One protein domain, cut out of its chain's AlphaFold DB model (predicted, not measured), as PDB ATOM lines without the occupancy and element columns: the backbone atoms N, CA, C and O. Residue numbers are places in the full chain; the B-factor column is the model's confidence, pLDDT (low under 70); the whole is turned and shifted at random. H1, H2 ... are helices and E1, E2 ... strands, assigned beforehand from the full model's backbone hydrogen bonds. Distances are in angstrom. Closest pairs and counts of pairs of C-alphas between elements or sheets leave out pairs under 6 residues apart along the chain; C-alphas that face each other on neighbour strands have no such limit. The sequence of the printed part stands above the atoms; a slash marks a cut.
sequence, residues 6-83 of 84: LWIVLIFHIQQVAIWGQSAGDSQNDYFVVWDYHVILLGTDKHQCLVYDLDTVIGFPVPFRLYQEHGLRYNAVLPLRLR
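This is residues 6 to 83 of the 84 residues of the protein "Protein N-terminal glutamine amidohydrolase" of Fasciola hepatica (UniProt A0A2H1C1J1). A twisted three-stranded sheet, E1, E4 and E5, makes one end of the domain, and a small hairpin, E2 and E3, turns off at the other. The one helix, H1, packs beside the sheet at E5 and reaches to E2; residues 73 to 83 lie at the hairpin's end. The 78 printed residues run E1 E2 E3 E4 E5 H1, the larger sheet ordered E1, E4, E5 and antiparallel, the class mixed, with under half of the residues in named elements. The whole is compact, radius of gyration of the C-alphas 12.3 A, spanning 37 by 27 by 21 A.

E4, residues 38 to 44, is the inner strand, antiparallel to E1, residues 6 to 11, with N 9 and O 40 2.9 A apart. E4 and E5, residues 49 to 52, form a hairpin, N 43 and O 50 being 2.9 A apart. This sheet is only just strongly twisted, its C-alphas up to 4.0 A off the best plane. E3, residues 33 to 35, runs on into E4 at 96 degrees and forms a hairpin with E2, residues 17 to 19; N 19 and O 33 are 2.9 A apart. H1, residues 64 to 72, is on the larger sheet at a height of 5.2 A, over none of its strands; its closest C-alphas to E5 are Phe 64 and Leu 50, 5.2 A. Its closest C-alphas to E2 are Gly 71 and Ile 19, 5.4 A. In H1, 4 of 5 O i to N i+4 pairs are within hydrogen-bond range.

E1 begins at C-alpha 6 (120.029, -75.289, 43.929) and is 15.8 A long. E4 measures 19.6 A, E5 10.0 A, E2 6.5 A and E3 6.3 A. H1, 10.0 A, ends at C-alpha 72 (117.399, -55.861, 47.743).

The C-alphas of Lys 46 and Arg 81 are farthest apart, 37.1 A. The printed part has no cut; links E2 to E3 and E5 to H1 are long. Residue 14 is under pLDDT 70.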
ATOM      1  N   LEU A   6     119.073 -76.383  44.018       82.88
ATOM      2  CA  LEU A   6     120.029 -75.289  43.929       82.88
ATOM      3  C   LEU A   6     119.789 -74.566  42.607       82.88
ATOM      4  O   LEU A   6     119.691 -75.212  41.565       82.88
ATOM      5  N   TRP A   7     119.700 -73.242  42.661       86.19
ATOM      6  CA  TRP A   7     119.460 -72.386  41.506       86.19
ATOM      7  C   TRP A   7     120.500 -71.278  41.480       86.19
ATOM      8  O   TRP A   7     120.622 -70.522  42.441       86.19
ATOM      9  N   ILE A   8     121.227 -71.163  40.374       83.81
ATOM     10  CA  ILE A   8     122.066 -69.992  40.120       83.81
ATOM     11  C   ILE A   8     121.144 -68.881  39.623       83.81
ATOM     12  O   ILE A   8     120.407 -69.080  38.657       83.81
ATOM     13  N   VAL A   9     121.176 -67.726  40.285       84.25
ATOM     14  CA  VAL A   9     120.384 -66.555  39.909       84.25
ATOM     15  C   VAL A   9     121.320 -65.431  39.498       84.25
ATOM     16  O   VAL A   9     122.159 -64.984  40.278       84.25
ATOM     17  N   LEU A  10     121.137 -64.970  38.264       80.69
ATOM     18  CA  LEU A  10     121.740 -63.753  37.732       80.69
ATOM     19  C   LEU A  10     120.780 -62.592  37.981       80.69
ATOM     20  O   LEU A  10     119.643 -62.613  37.508       80.69
ATOM     21  N   ILE A  11     121.235 -61.581  38.711       75.25
ATOM     22  CA  ILE A  11     120.493 -60.346  38.947       75.25
ATOM     23  C   ILE A  11     121.047 -59.278  38.003       75.25
ATOM     24  O   ILE A  11     122.205 -58.882  38.118       75.25
ATOM     25  N   PHE A  12     120.218 -58.802  37.077       79.00
ATOM     26  CA  PHE A  12     120.570 -57.738  36.138       79.00
ATOM     27  C   PHE A  12     119.338 -56.881  35.810       79.00
ATOM     28  O   PHE A  12     118.215 -57.384  35.813       79.00
ATOM     29  N   HIS A  13     119.539 -55.593  35.514       75.19
ATOM     30  CA  HIS A  13     118.487 -54.717  34.985       75.19
ATOM     31  C   HIS A  13     119.070 -53.660  34.036       75.19
ATOM     32  O   HIS A  13     119.709 -52.708  34.483       75.19
ATOM     33  N   ILE A  14     118.814 -53.816  32.728       69.50
ATOM     34  CA  ILE A  14     119.238 -52.968  31.590       69.50
ATOM     35  C   ILE A  14     120.767 -52.768  31.481       69.50
ATOM     36  O   ILE A  14     121.330 -53.104  30.445       69.50
ATOM     37  N   GLN A  15     121.434 -52.250  32.518       75.44
ATOM     38  CA  GLN A  15     122.889 -52.065  32.627       75.44
ATOM     39  C   GLN A  15     123.447 -52.209  34.053       75.44
ATOM     40  O   GLN A  15     124.644 -52.436  34.187       75.44
ATOM     41  N   GLN A  16     122.640 -51.997  35.103       88.88
ATOM     42  CA  GLN A  16     123.132 -51.944  36.483       88.88
ATOM     43  C   GLN A  16     122.092 -52.453  37.485       88.88
ATOM     44  O   GLN A  16     120.888 -52.290  37.285       88.88
ATOM     45  N   VAL A  17     122.552 -52.999  38.609       90.50
ATOM     46  CA  VAL A  17     121.721 -53.362  39.756       90.50
ATOM     47  C   VAL A  17     122.310 -52.811  41.048       90.50
ATOM     48  O   VAL A  17     123.493 -52.960  41.333       90.50
ATOM     49  N   ALA A  18     121.460 -52.181  41.852       94.25
ATOM     50  CA  ALA A  18     121.827 -51.674  43.163       94.25
ATOM     51  C   ALA A  18     121.448 -52.665  44.270       94.25
ATOM     52  O   ALA A  18     120.303 -53.135  44.332       94.25
ATOM     53  N   ILE A  19     122.404 -52.975  45.145       95.56
ATOM     54  CA  ILE A  19     122.242 -53.913  46.259       95.56
ATOM     55  C   ILE A  19     122.908 -53.309  47.501       95.56
ATOM     56  O   ILE A  19     124.034 -52.820  47.445       95.56
ATOM     57  N   TRP A  20     122.192 -53.316  48.622       97.38
ATOM     58  CA  TRP A  20     122.709 -52.942  49.940       97.38
ATOM     59  C   TRP A  20     123.336 -54.135  50.655       97.38
ATOM     60  O   TRP A  20     123.111 -55.289  50.286       97.38
ATOM     61  N   GLY A  21     124.082 -53.880  51.729       97.62
ATOM     62  CA  GLY A  21     124.662 -54.970  52.508       97.62
ATOM     63  C   GLY A  21     125.723 -55.748  51.730       97.62
ATOM     64  O   GLY A  21     125.800 -56.960  51.908       97.62
ATOM     65  N   GLN A  22     126.489 -55.096  50.852       98.06
ATOM     66  CA  GLN A  22     127.562 -55.690  50.051       98.06
ATOM     67  C   GLN A  22     128.934 -55.244  50.584       98.06
ATOM     68  O   GLN A  22     129.183 -54.058  50.751       98.06
ATOM     69  N   SER A  23     129.841 -56.182  50.834       97.50
ATOM     70  CA  SER A  23     131.135 -55.989  51.505       97.50
ATOM     71  C   SER A  23     132.057 -54.965  50.836       97.50
ATOM     72  O   SER A  23     132.849 -54.326  51.522       97.50
ATOM     73  N   ALA A  24     131.924 -54.762  49.522       97.38
ATOM     74  CA  ALA A  24     132.644 -53.728  48.782       97.38
ATOM     75  C   ALA A  24     132.110 -52.298  49.026       97.38
ATOM     76  O   ALA A  24     132.763 -51.324  48.653       97.38
ATOM     77  N   GLY A  25     130.916 -52.156  49.606       97.31
ATOM     78  CA  GLY A  25     130.270 -50.875  49.879       97.31
ATOM     79  C   GLY A  25     130.730 -50.240  51.192       97.31
ATOM     80  O   GLY A  25     131.131 -50.924  52.132       97.31
ATOM     81  N   ASP A  26     130.619 -48.914  51.285       97.00
ATOM     82  CA  ASP A  26     130.940 -48.182  52.515       97.00
ATOM     83  C   ASP A  26     129.902 -48.475  53.611       97.00
ATOM     84  O   ASP A  26     128.696 -48.289  53.415       97.00
ATOM     85  N   SER A  27     130.377 -48.879  54.789       95.88
ATOM     86  CA  SER A  27     129.567 -49.074  55.996       95.88
ATOM     87  C   SER A  27     128.735 -47.848  56.402       95.88
ATOM     88  O   SER A  27     127.651 -48.014  56.955       95.88
ATOM     89  N   GLN A  28     129.189 -46.625  56.097       96.62
ATOM     90  CA  GLN A  28     128.440 -45.388  56.368       96.62
ATOM     91  C   GLN A  28     127.278 -45.164  55.392       96.62
ATOM     92  O   GLN A  28     126.409 -44.336  55.650       96.62
ATOM     93  N   ASN A  29     127.257 -45.893  54.276       94.75
ATOM     94  CA  ASN A  29     126.216 -45.838  53.257       94.75
ATOM     95  C   ASN A  29     125.505 -47.193  53.132       94.75
ATOM     96  O   ASN A  29     125.239 -47.668  52.027       94.75
ATOM     97  N   ASP A  30     125.247 -47.849  54.269       96.06
ATOM     98  CA  ASP A  30     124.547 -49.136  54.349       96.06
ATOM     99  C   ASP A  30     125.153 -50.233  53.450       96.06
ATOM    100  O   ASP A  30     124.438 -51.123  52.968       96.06
ATOM    101  N   TYR A  31     126.464 -50.175  53.193       97.69
ATOM    102  CA  TYR A  31     127.152 -51.109  52.305       97.69
ATOM    103  C   TYR A  31     126.518 -51.158  50.896       97.69
ATOM    104  O   TYR A  31     126.346 -52.226  50.308       97.69
ATOM    105  N   PHE A  32     126.090 -50.004  50.377       96.62
ATOM    106  CA  PHE A  32     125.455 -49.872  49.066       96.62
ATOM    107  C   PHE A  32     126.459 -50.016  47.919       96.62
ATOM    108  O   PHE A  32     127.451 -49.287  47.862       96.62
ATOM    109  N   VAL A  33     126.159 -50.900  46.966       96.94
ATOM    110  CA  VAL A  33     126.964 -51.128  45.760       96.94
ATOM    111  C   VAL A  33     126.066 -51.152  44.526       96.94
ATOM    112  O   VAL A  33     124.939 -51.652  44.556       96.94
ATOM    113  N   VAL A  34     126.572 -50.589  43.428       95.12
ATOM    114  CA  VAL A  34     125.955 -50.669  42.102       95.12
ATOM    115  C   VAL A  34     126.817 -51.578  41.238       95.12
ATOM    116  O   VAL A  34     127.936 -51.217  40.887       95.12
ATOM    117  N   TRP A  35     126.275 -52.739  40.907       94.50
ATOM    118  CA  TRP A  35     126.890 -53.738  40.043       94.50
ATOM    119  C   TRP A  35     126.411 -53.566  38.604       94.50
ATOM    120  O   TRP A  35     125.324 -53.041  38.374       94.50
ATOM    121  N   ASP A  36     127.185 -54.031  37.634       91.88
ATOM    122  CA  ASP A  36     126.723 -54.274  36.264       91.88
ATOM    123  C   ASP A  36     125.804 -55.511  36.206       91.88
ATOM    124  O   ASP A  36     124.717 -55.469  35.624       91.88
ATOM    125  N   TYR A  37     126.185 -56.577  36.908       91.75
ATOM    126  CA  TYR A  37     125.359 -57.738  37.234       91.75
ATOM    127  C   TYR A  37     125.824 -58.345  38.564       91.75
ATOM    128  O   TYR A  37     126.973 -58.181  38.955       91.75
ATOM    129  N   HIS A  38     124.946 -59.076  39.252       94.69
ATOM    130  CA  HIS A  38     125.326 -59.807  40.467       94.69
ATOM    131  C   HIS A  38     124.856 -61.256  40.417       94.69
ATOM    132  O   HIS A  38     123.772 -61.537  39.900       94.69
ATOM    133  N   VAL A  39     125.651 -62.183  40.950       95.12
ATOM    134  CA  VAL A  39     125.315 -63.612  40.979       95.12
ATOM    135  C   VAL A  39     125.129 -64.061  42.414       95.12
ATOM    136  O   VAL A  39     126.021 -63.918  43.240       95.12
ATOM    137  N   ILE A  40     123.987 -64.684  42.680       95.50
ATOM    138  CA  ILE A  40     123.719 -65.350  43.952       95.50
ATOM    139  C   ILE A  40     123.303 -66.796  43.700       95.50
ATOM    140  O   ILE A  40     122.742 -67.136  42.653       95.50
ATOM    141  N   LEU A  41     123.531 -67.661  44.682       95.62
ATOM    142  CA  LEU A  41     122.986 -69.012  44.681       95.62
ATOM    143  C   LEU A  41     121.764 -69.054  45.605       95.62
ATOM    144  O   LEU A  41     121.832 -68.648  46.763       95.62
ATOM    145  N   LEU A  42     120.640 -69.560  45.101       94.81
ATOM    146  CA  LEU A  42     119.470 -69.886  45.909       94.81
ATOM    147  C   LEU A  42     119.461 -71.378  46.217       94.81
ATOM    148  O   LEU A  42     119.557 -72.211  45.316       94.81
ATOM    149  N   GLY A  43     119.297 -71.722  47.488       92.38
ATOM    150  CA  GLY A  43     119.073 -73.095  47.924       92.38
ATOM    151  C   GLY A  43     117.755 -73.220  48.666       92.38
ATOM    152  O   GLY A  43     117.439 -72.383  49.507       92.38
ATOM    153  N   THR A  44     116.989 -74.271  48.388       87.31
ATOM    154  CA  THR A  44     115.763 -74.560  49.139       87.31
ATOM    155  C   THR A  44     115.967 -75.725  50.100       87.31
ATOM    156  O   THR A  44     116.456 -76.798  49.727       87.31
ATOM    157  N   ASP A  45     115.576 -75.515  51.357       77.44
ATOM    158  CA  ASP A  45     115.254 -76.601  52.278       77.44
ATOM    159  C   ASP A  45     113.719 -76.766  52.373       77.44
ATOM    160  O   ASP A  45     112.963 -76.121  51.648       77.44
ATOM    161  N   LYS A  46     113.230 -77.674  53.228       72.56
ATOM    162  CA  LYS A  46     111.786 -77.958  53.342       72.56
ATOM    163  C   LYS A  46     110.932 -76.772  53.818       72.56
ATOM    164  O   LYS A  46     109.712 -76.852  53.704       72.56
ATOM    165  N   HIS A  47     111.537 -75.735  54.387       81.50
ATOM    166  CA  HIS A  47     110.844 -74.678  55.119       81.50
ATOM    167  C   HIS A  47     111.248 -73.267  54.676       81.50
ATOM    168  O   HIS A  47     110.507 -72.326  54.948       81.50
ATOM    169  N   GLN A  48     112.382 -73.102  53.990       87.69
ATOM    170  CA  GLN A  48     112.895 -71.787  53.609       87.69
ATOM    171  C   GLN A  48     113.753 -71.814  52.337       87.69
ATOM    172  O   GLN A  48     114.418 -72.797  52.001       87.69
ATOM    173  N   CYS A  49     113.746 -70.673  51.646       93.38
ATOM    174  CA  CYS A  49     114.712 -70.335  50.610       93.38
ATOM    175  C   CYS A  49     115.887 -69.596  51.262       93.38
ATOM    176  O   CYS A  49     115.678 -68.649  52.025       93.38
ATOM    177  N   LEU A  50     117.102 -70.034  50.967       94.94
ATOM    178  CA  LEU A  50     118.356 -69.478  51.455       94.94
ATOM    179  C   LEU A  50     119.106 -68.824  50.296       94.94
ATOM    180  O   LEU A  50     119.181 -69.394  49.208       94.94
ATOM    181  N   VAL A  51     119.681 -67.657  50.557       96.62
ATOM    182  CA  VAL A  51     120.589 -66.944  49.663       96.62
ATOM    183  C   VAL A  51     122.015 -67.202  50.121       96.62
ATOM    184  O   VAL A  51     122.354 -67.028  51.293       96.62
ATOM    185  N   TYR A  52     122.841 -67.617  49.173       96.44
ATOM    186  CA  TYR A  52     124.280 -67.754  49.300       96.44
ATOM    187  C   TYR A  52     124.889 -66.684  48.395       96.44
ATOM    188  O   TYR A  52     125.051 -66.890  47.191       96.44
ATOM    189  N   ASP A  53     125.150 -65.526  48.984       97.44
ATOM    190  CA  ASP A  53     125.850 -64.409  48.359       97.44
ATOM    191  C   ASP A  53     127.178 -64.232  49.098       97.44
ATOM    192  O   ASP A  53     127.178 -63.979  50.301       97.44
ATOM    193  N   LEU A  54     128.302 -64.438  48.412       97.50
ATOM    194  CA  LEU A  54     129.629 -64.321  49.028       97.50
ATOM    195  C   LEU A  54     130.030 -62.865  49.267       97.50
ATOM    196  O   LEU A  54     130.909 -62.610  50.087       97.50
ATOM    197  N   ASP A  55     129.369 -61.926  48.593       98.00
ATOM    198  CA  ASP A  55     129.668 -60.510  48.699       98.00
ATOM    199  C   ASP A  55     128.832 -59.824  49.783       98.00
ATOM    200  O   ASP A  55     129.070 -58.654  50.061       98.00
ATOM    201  N   THR A  56     127.888 -60.505  50.446       97.81
ATOM    202  CA  THR A  56     127.006 -59.867  51.436       97.81
ATOM    203  C   THR A  56     127.571 -59.817  52.858       97.81
ATOM    204  O   THR A  56     128.172 -60.767  53.351       97.81
ATOM    205  N   VAL A  57     127.274 -58.730  53.580       98.12
ATOM    206  CA  VAL A  57     127.495 -58.605  55.034       98.12
ATOM    207  C   VAL A  57     126.249 -58.941  55.872       98.12
ATOM    208  O   VAL A  57     126.298 -58.870  57.095       98.12
ATOM    209  N   ILE A  58     125.122 -59.309  55.243       97.75
ATOM    210  CA  ILE A  58     123.849 -59.609  55.936       97.75
ATOM    211  C   ILE A  58     123.922 -60.964  56.670       97.75
ATOM    212  O   ILE A  58     123.295 -61.152  57.712       97.75
ATOM    213  N   GLY A  59     124.689 -61.914  56.129       96.56
ATOM    214  CA  GLY A  59     124.890 -63.261  56.669       96.56
ATOM    215  C   GLY A  59     125.093 -64.299  55.561       96.56
ATOM    216  O   GLY A  59     124.749 -64.048  54.408       96.56
ATOM    217  N   PHE A  60     125.629 -65.476  55.901       95.50
ATOM    218  CA  PHE A  60     125.892 -66.538  54.922       95.50
ATOM    219  C   PHE A  60     125.700 -67.963  55.498       95.50
ATOM    220  O   PHE A  60     126.429 -68.339  56.420       95.50
ATOM    221  N   PRO A  61     124.777 -68.788  54.950       94.50
ATOM    222  CA  PRO A  61     123.658 -68.370  54.105       94.50
ATOM    223  C   PRO A  61     122.671 -67.511  54.898       94.50
ATOM    224  O   PRO A  61     122.602 -67.590  56.125       94.50
ATOM    225  N   VAL A  62     121.853 -66.738  54.197       95.75
ATOM    226  CA  VAL A  62     120.819 -65.899  54.812       95.75
ATOM    227  C   VAL A  62     119.434 -66.276  54.273       95.75
ATOM    228  O   VAL A  62     119.296 -66.539  53.076       95.75
ATOM    229  N   PRO A  63     118.374 -66.321  55.103       95.38
ATOM    230  CA  PRO A  63     117.010 -66.476  54.608       95.38
ATOM    231  C   PRO A  63     116.674 -65.436  53.535       95.38
ATOM    232  O   PRO A  63     116.897 -64.241  53.732       95.38
ATOM    233  N   PHE A  64     116.067 -65.872  52.427       95.19
ATOM    234  CA  PHE A  64     115.710 -64.999  51.304       95.19
ATOM    235  C   PHE A  64     114.895 -63.782  51.748       95.19
ATOM    236  O   PHE A  64     115.108 -62.684  51.247       95.19
ATOM    237  N   ARG A  65     114.012 -63.950  52.743       94.81
ATOM    238  CA  ARG A  65     113.244 -62.843  53.329       94.81
ATOM    239  C   ARG A  65     114.150 -61.725  53.863       94.81
ATOM    240  O   ARG A  65     113.886 -60.567  53.564       94.81
ATOM    241  N   LEU A  66     115.205 -62.064  54.605       96.75
ATOM    242  CA  LEU A  66     116.140 -61.081  55.165       96.75
ATOM    243  C   LEU A  66     117.021 -60.467  54.073       96.75
ATOM    244  O   LEU A  66     117.249 -59.261  54.077       96.75
ATOM    245  N   TYR A  67     117.457 -61.261  53.092       96.75
ATOM    246  CA  TYR A  67     118.192 -60.737  51.936       96.75
ATOM    247  C   TYR A  67     117.342 -59.755  51.113       96.75
ATOM    248  O   TYR A  67     117.820 -58.706  50.681       96.75
ATOM    249  N   GLN A  68     116.052 -60.053  50.940       95.38
ATOM    250  CA  GLN A  68     115.105 -59.162  50.279       95.38
ATOM    251  C   GLN A  68     114.886 -57.873  51.079       95.38
ATOM    252  O   GLN A  68     114.847 -56.798  50.491       95.38
ATOM    253  N   GLU A  69     114.737 -57.970  52.399       95.94
ATOM    254  CA  GLU A  69     114.470 -56.828  53.278       95.94
ATOM    255  C   GLU A  69     115.673 -55.889  53.415       95.94
ATOM    256  O   GLU A  69     115.499 -54.673  53.368       95.94
ATOM    257  N   HIS A  70     116.885 -56.434  53.537       96.81
ATOM    258  CA  HIS A  70     118.080 -55.643  53.839       96.81
ATOM    259  C   HIS A  70     118.964 -55.362  52.625       96.81
ATOM    260  O   HIS A  70     119.531 -54.270  52.552       96.81
ATOM    261  N   GLY A  71     119.073 -56.309  51.687       96.06
ATOM    262  CA  GLY A  71     119.968 -56.218  50.531       96.06
ATOM    263  C   GLY A  71     119.273 -55.697  49.285       96.06
ATOM    264  O   GLY A  71     119.682 -54.689  48.713       96.06
ATOM    265  N   LEU A  72     118.180 -56.343  48.877       93.75
ATOM    266  CA  LEU A  72     117.399 -55.861  47.743       93.75
ATOM    267  C   LEU A  72     116.691 -54.549  48.133       93.75
ATOM    268  O   LEU A  72     116.949 -53.508  47.529       93.75
ATOM    269  N   ARG A  73     115.851 -54.560  49.167       93.62
ATOM    270  CA  ARG A  73     114.938 -53.459  49.514       93.62
ATOM    271  C   ARG A  73     113.937 -53.141  48.385       93.62
ATOM    272  O   ARG A  73     114.021 -53.634  47.254       93.62
ATOM    273  N   TYR A  74     112.938 -52.320  48.705       89.62
ATOM    274  CA  TYR A  74     111.911 -51.888  47.751       89.62
ATOM    275  C   TYR A  74     112.458 -50.877  46.734       89.62
ATOM    276  O   TYR A  74     113.140 -49.929  47.103       89.62
ATOM    277  N   ASN A  75     112.047 -50.968  45.467       87.12
ATOM    278  CA  ASN A  75     112.459 -50.011  44.425       87.12
ATOM    279  C   ASN A  75     112.150 -48.543  44.743       87.12
ATOM    280  O   ASN A  75     112.809 -47.649  44.220       87.12
ATOM    281  N   ALA A  76     111.147 -48.273  45.581       90.38
ATOM    282  CA  ALA A  76     110.804 -46.914  45.983       90.38
ATOM    283  C   ALA A  76     111.965 -46.190  46.690       90.38
ATOM    284  O   ALA A  76     112.050 -44.969  46.580       90.38
ATOM    285  N   VAL A  77     112.877 -46.927  47.344       90.31
ATOM    286  CA  VAL A  77     114.067 -46.355  47.998       90.31
ATOM    287  C   VAL A  77     115.235 -46.117  47.034       90.31
ATOM    288  O   VAL A  77     116.212 -45.473  47.403       90.31
ATOM    289  N   LEU A  78     115.150 -46.621  45.797       88.69
ATOM    290  CA  LEU A  78     116.183 -46.460  44.777       88.69
ATOM    291  C   LEU A  78     115.929 -45.215  43.908       88.69
ATOM    292  O   LEU A  78     114.775 -44.944  43.534       88.69
ATOM    293  N   PRO A  79     117.000 -44.504  43.494       86.62
ATOM    294  CA  PRO A  79     116.928 -43.546  42.395       86.62
ATOM    295  C   PRO A  79     116.292 -44.192  41.161       86.62
ATOM    296  O   PRO A  79     116.539 -45.364  40.887       86.62
ATOM    297  N   LEU A  80     115.518 -43.424  40.384       86.81
ATOM    298  CA  LEU A  80     114.736 -43.951  39.253       86.81
ATOM    299  C   LEU A  80     115.569 -44.819  38.292       86.81
ATOM    300  O   LEU A  80     115.101 -45.866  37.861       86.81
ATOM    301  N   ARG A  81     116.821 -44.421  38.025       84.75
ATOM    302  CA  ARG A  81     117.745 -45.131  37.123       84.75
ATOM    303  C   ARG A  81     118.207 -46.509  37.621       84.75
ATOM    304  O   ARG A  81     118.799 -47.241  36.843       84.75
ATOM    305  N   LEU A  82     118.008 -46.823  38.903       85.00
ATOM    306  CA  LEU A  82     118.490 -48.051  39.553       85.00
ATOM    307  C   LEU A  82     117.356 -48.997  39.972       85.00
ATOM    308  O   LEU A  82     117.628 -50.039  40.559       85.00
ATOM    309  N   ARG A  83     116.090 -48.642  39.716       84.88
ATOM    310  CA  ARG A  83     114.939 -49.508  40.023       84.88
ATOM    311  C   ARG A  83     114.956 -50.741  39.113       84.88
ATOM    312  O   ARG A  83     115.276 -50.597  37.937       84.88
TER     313      ARG A  83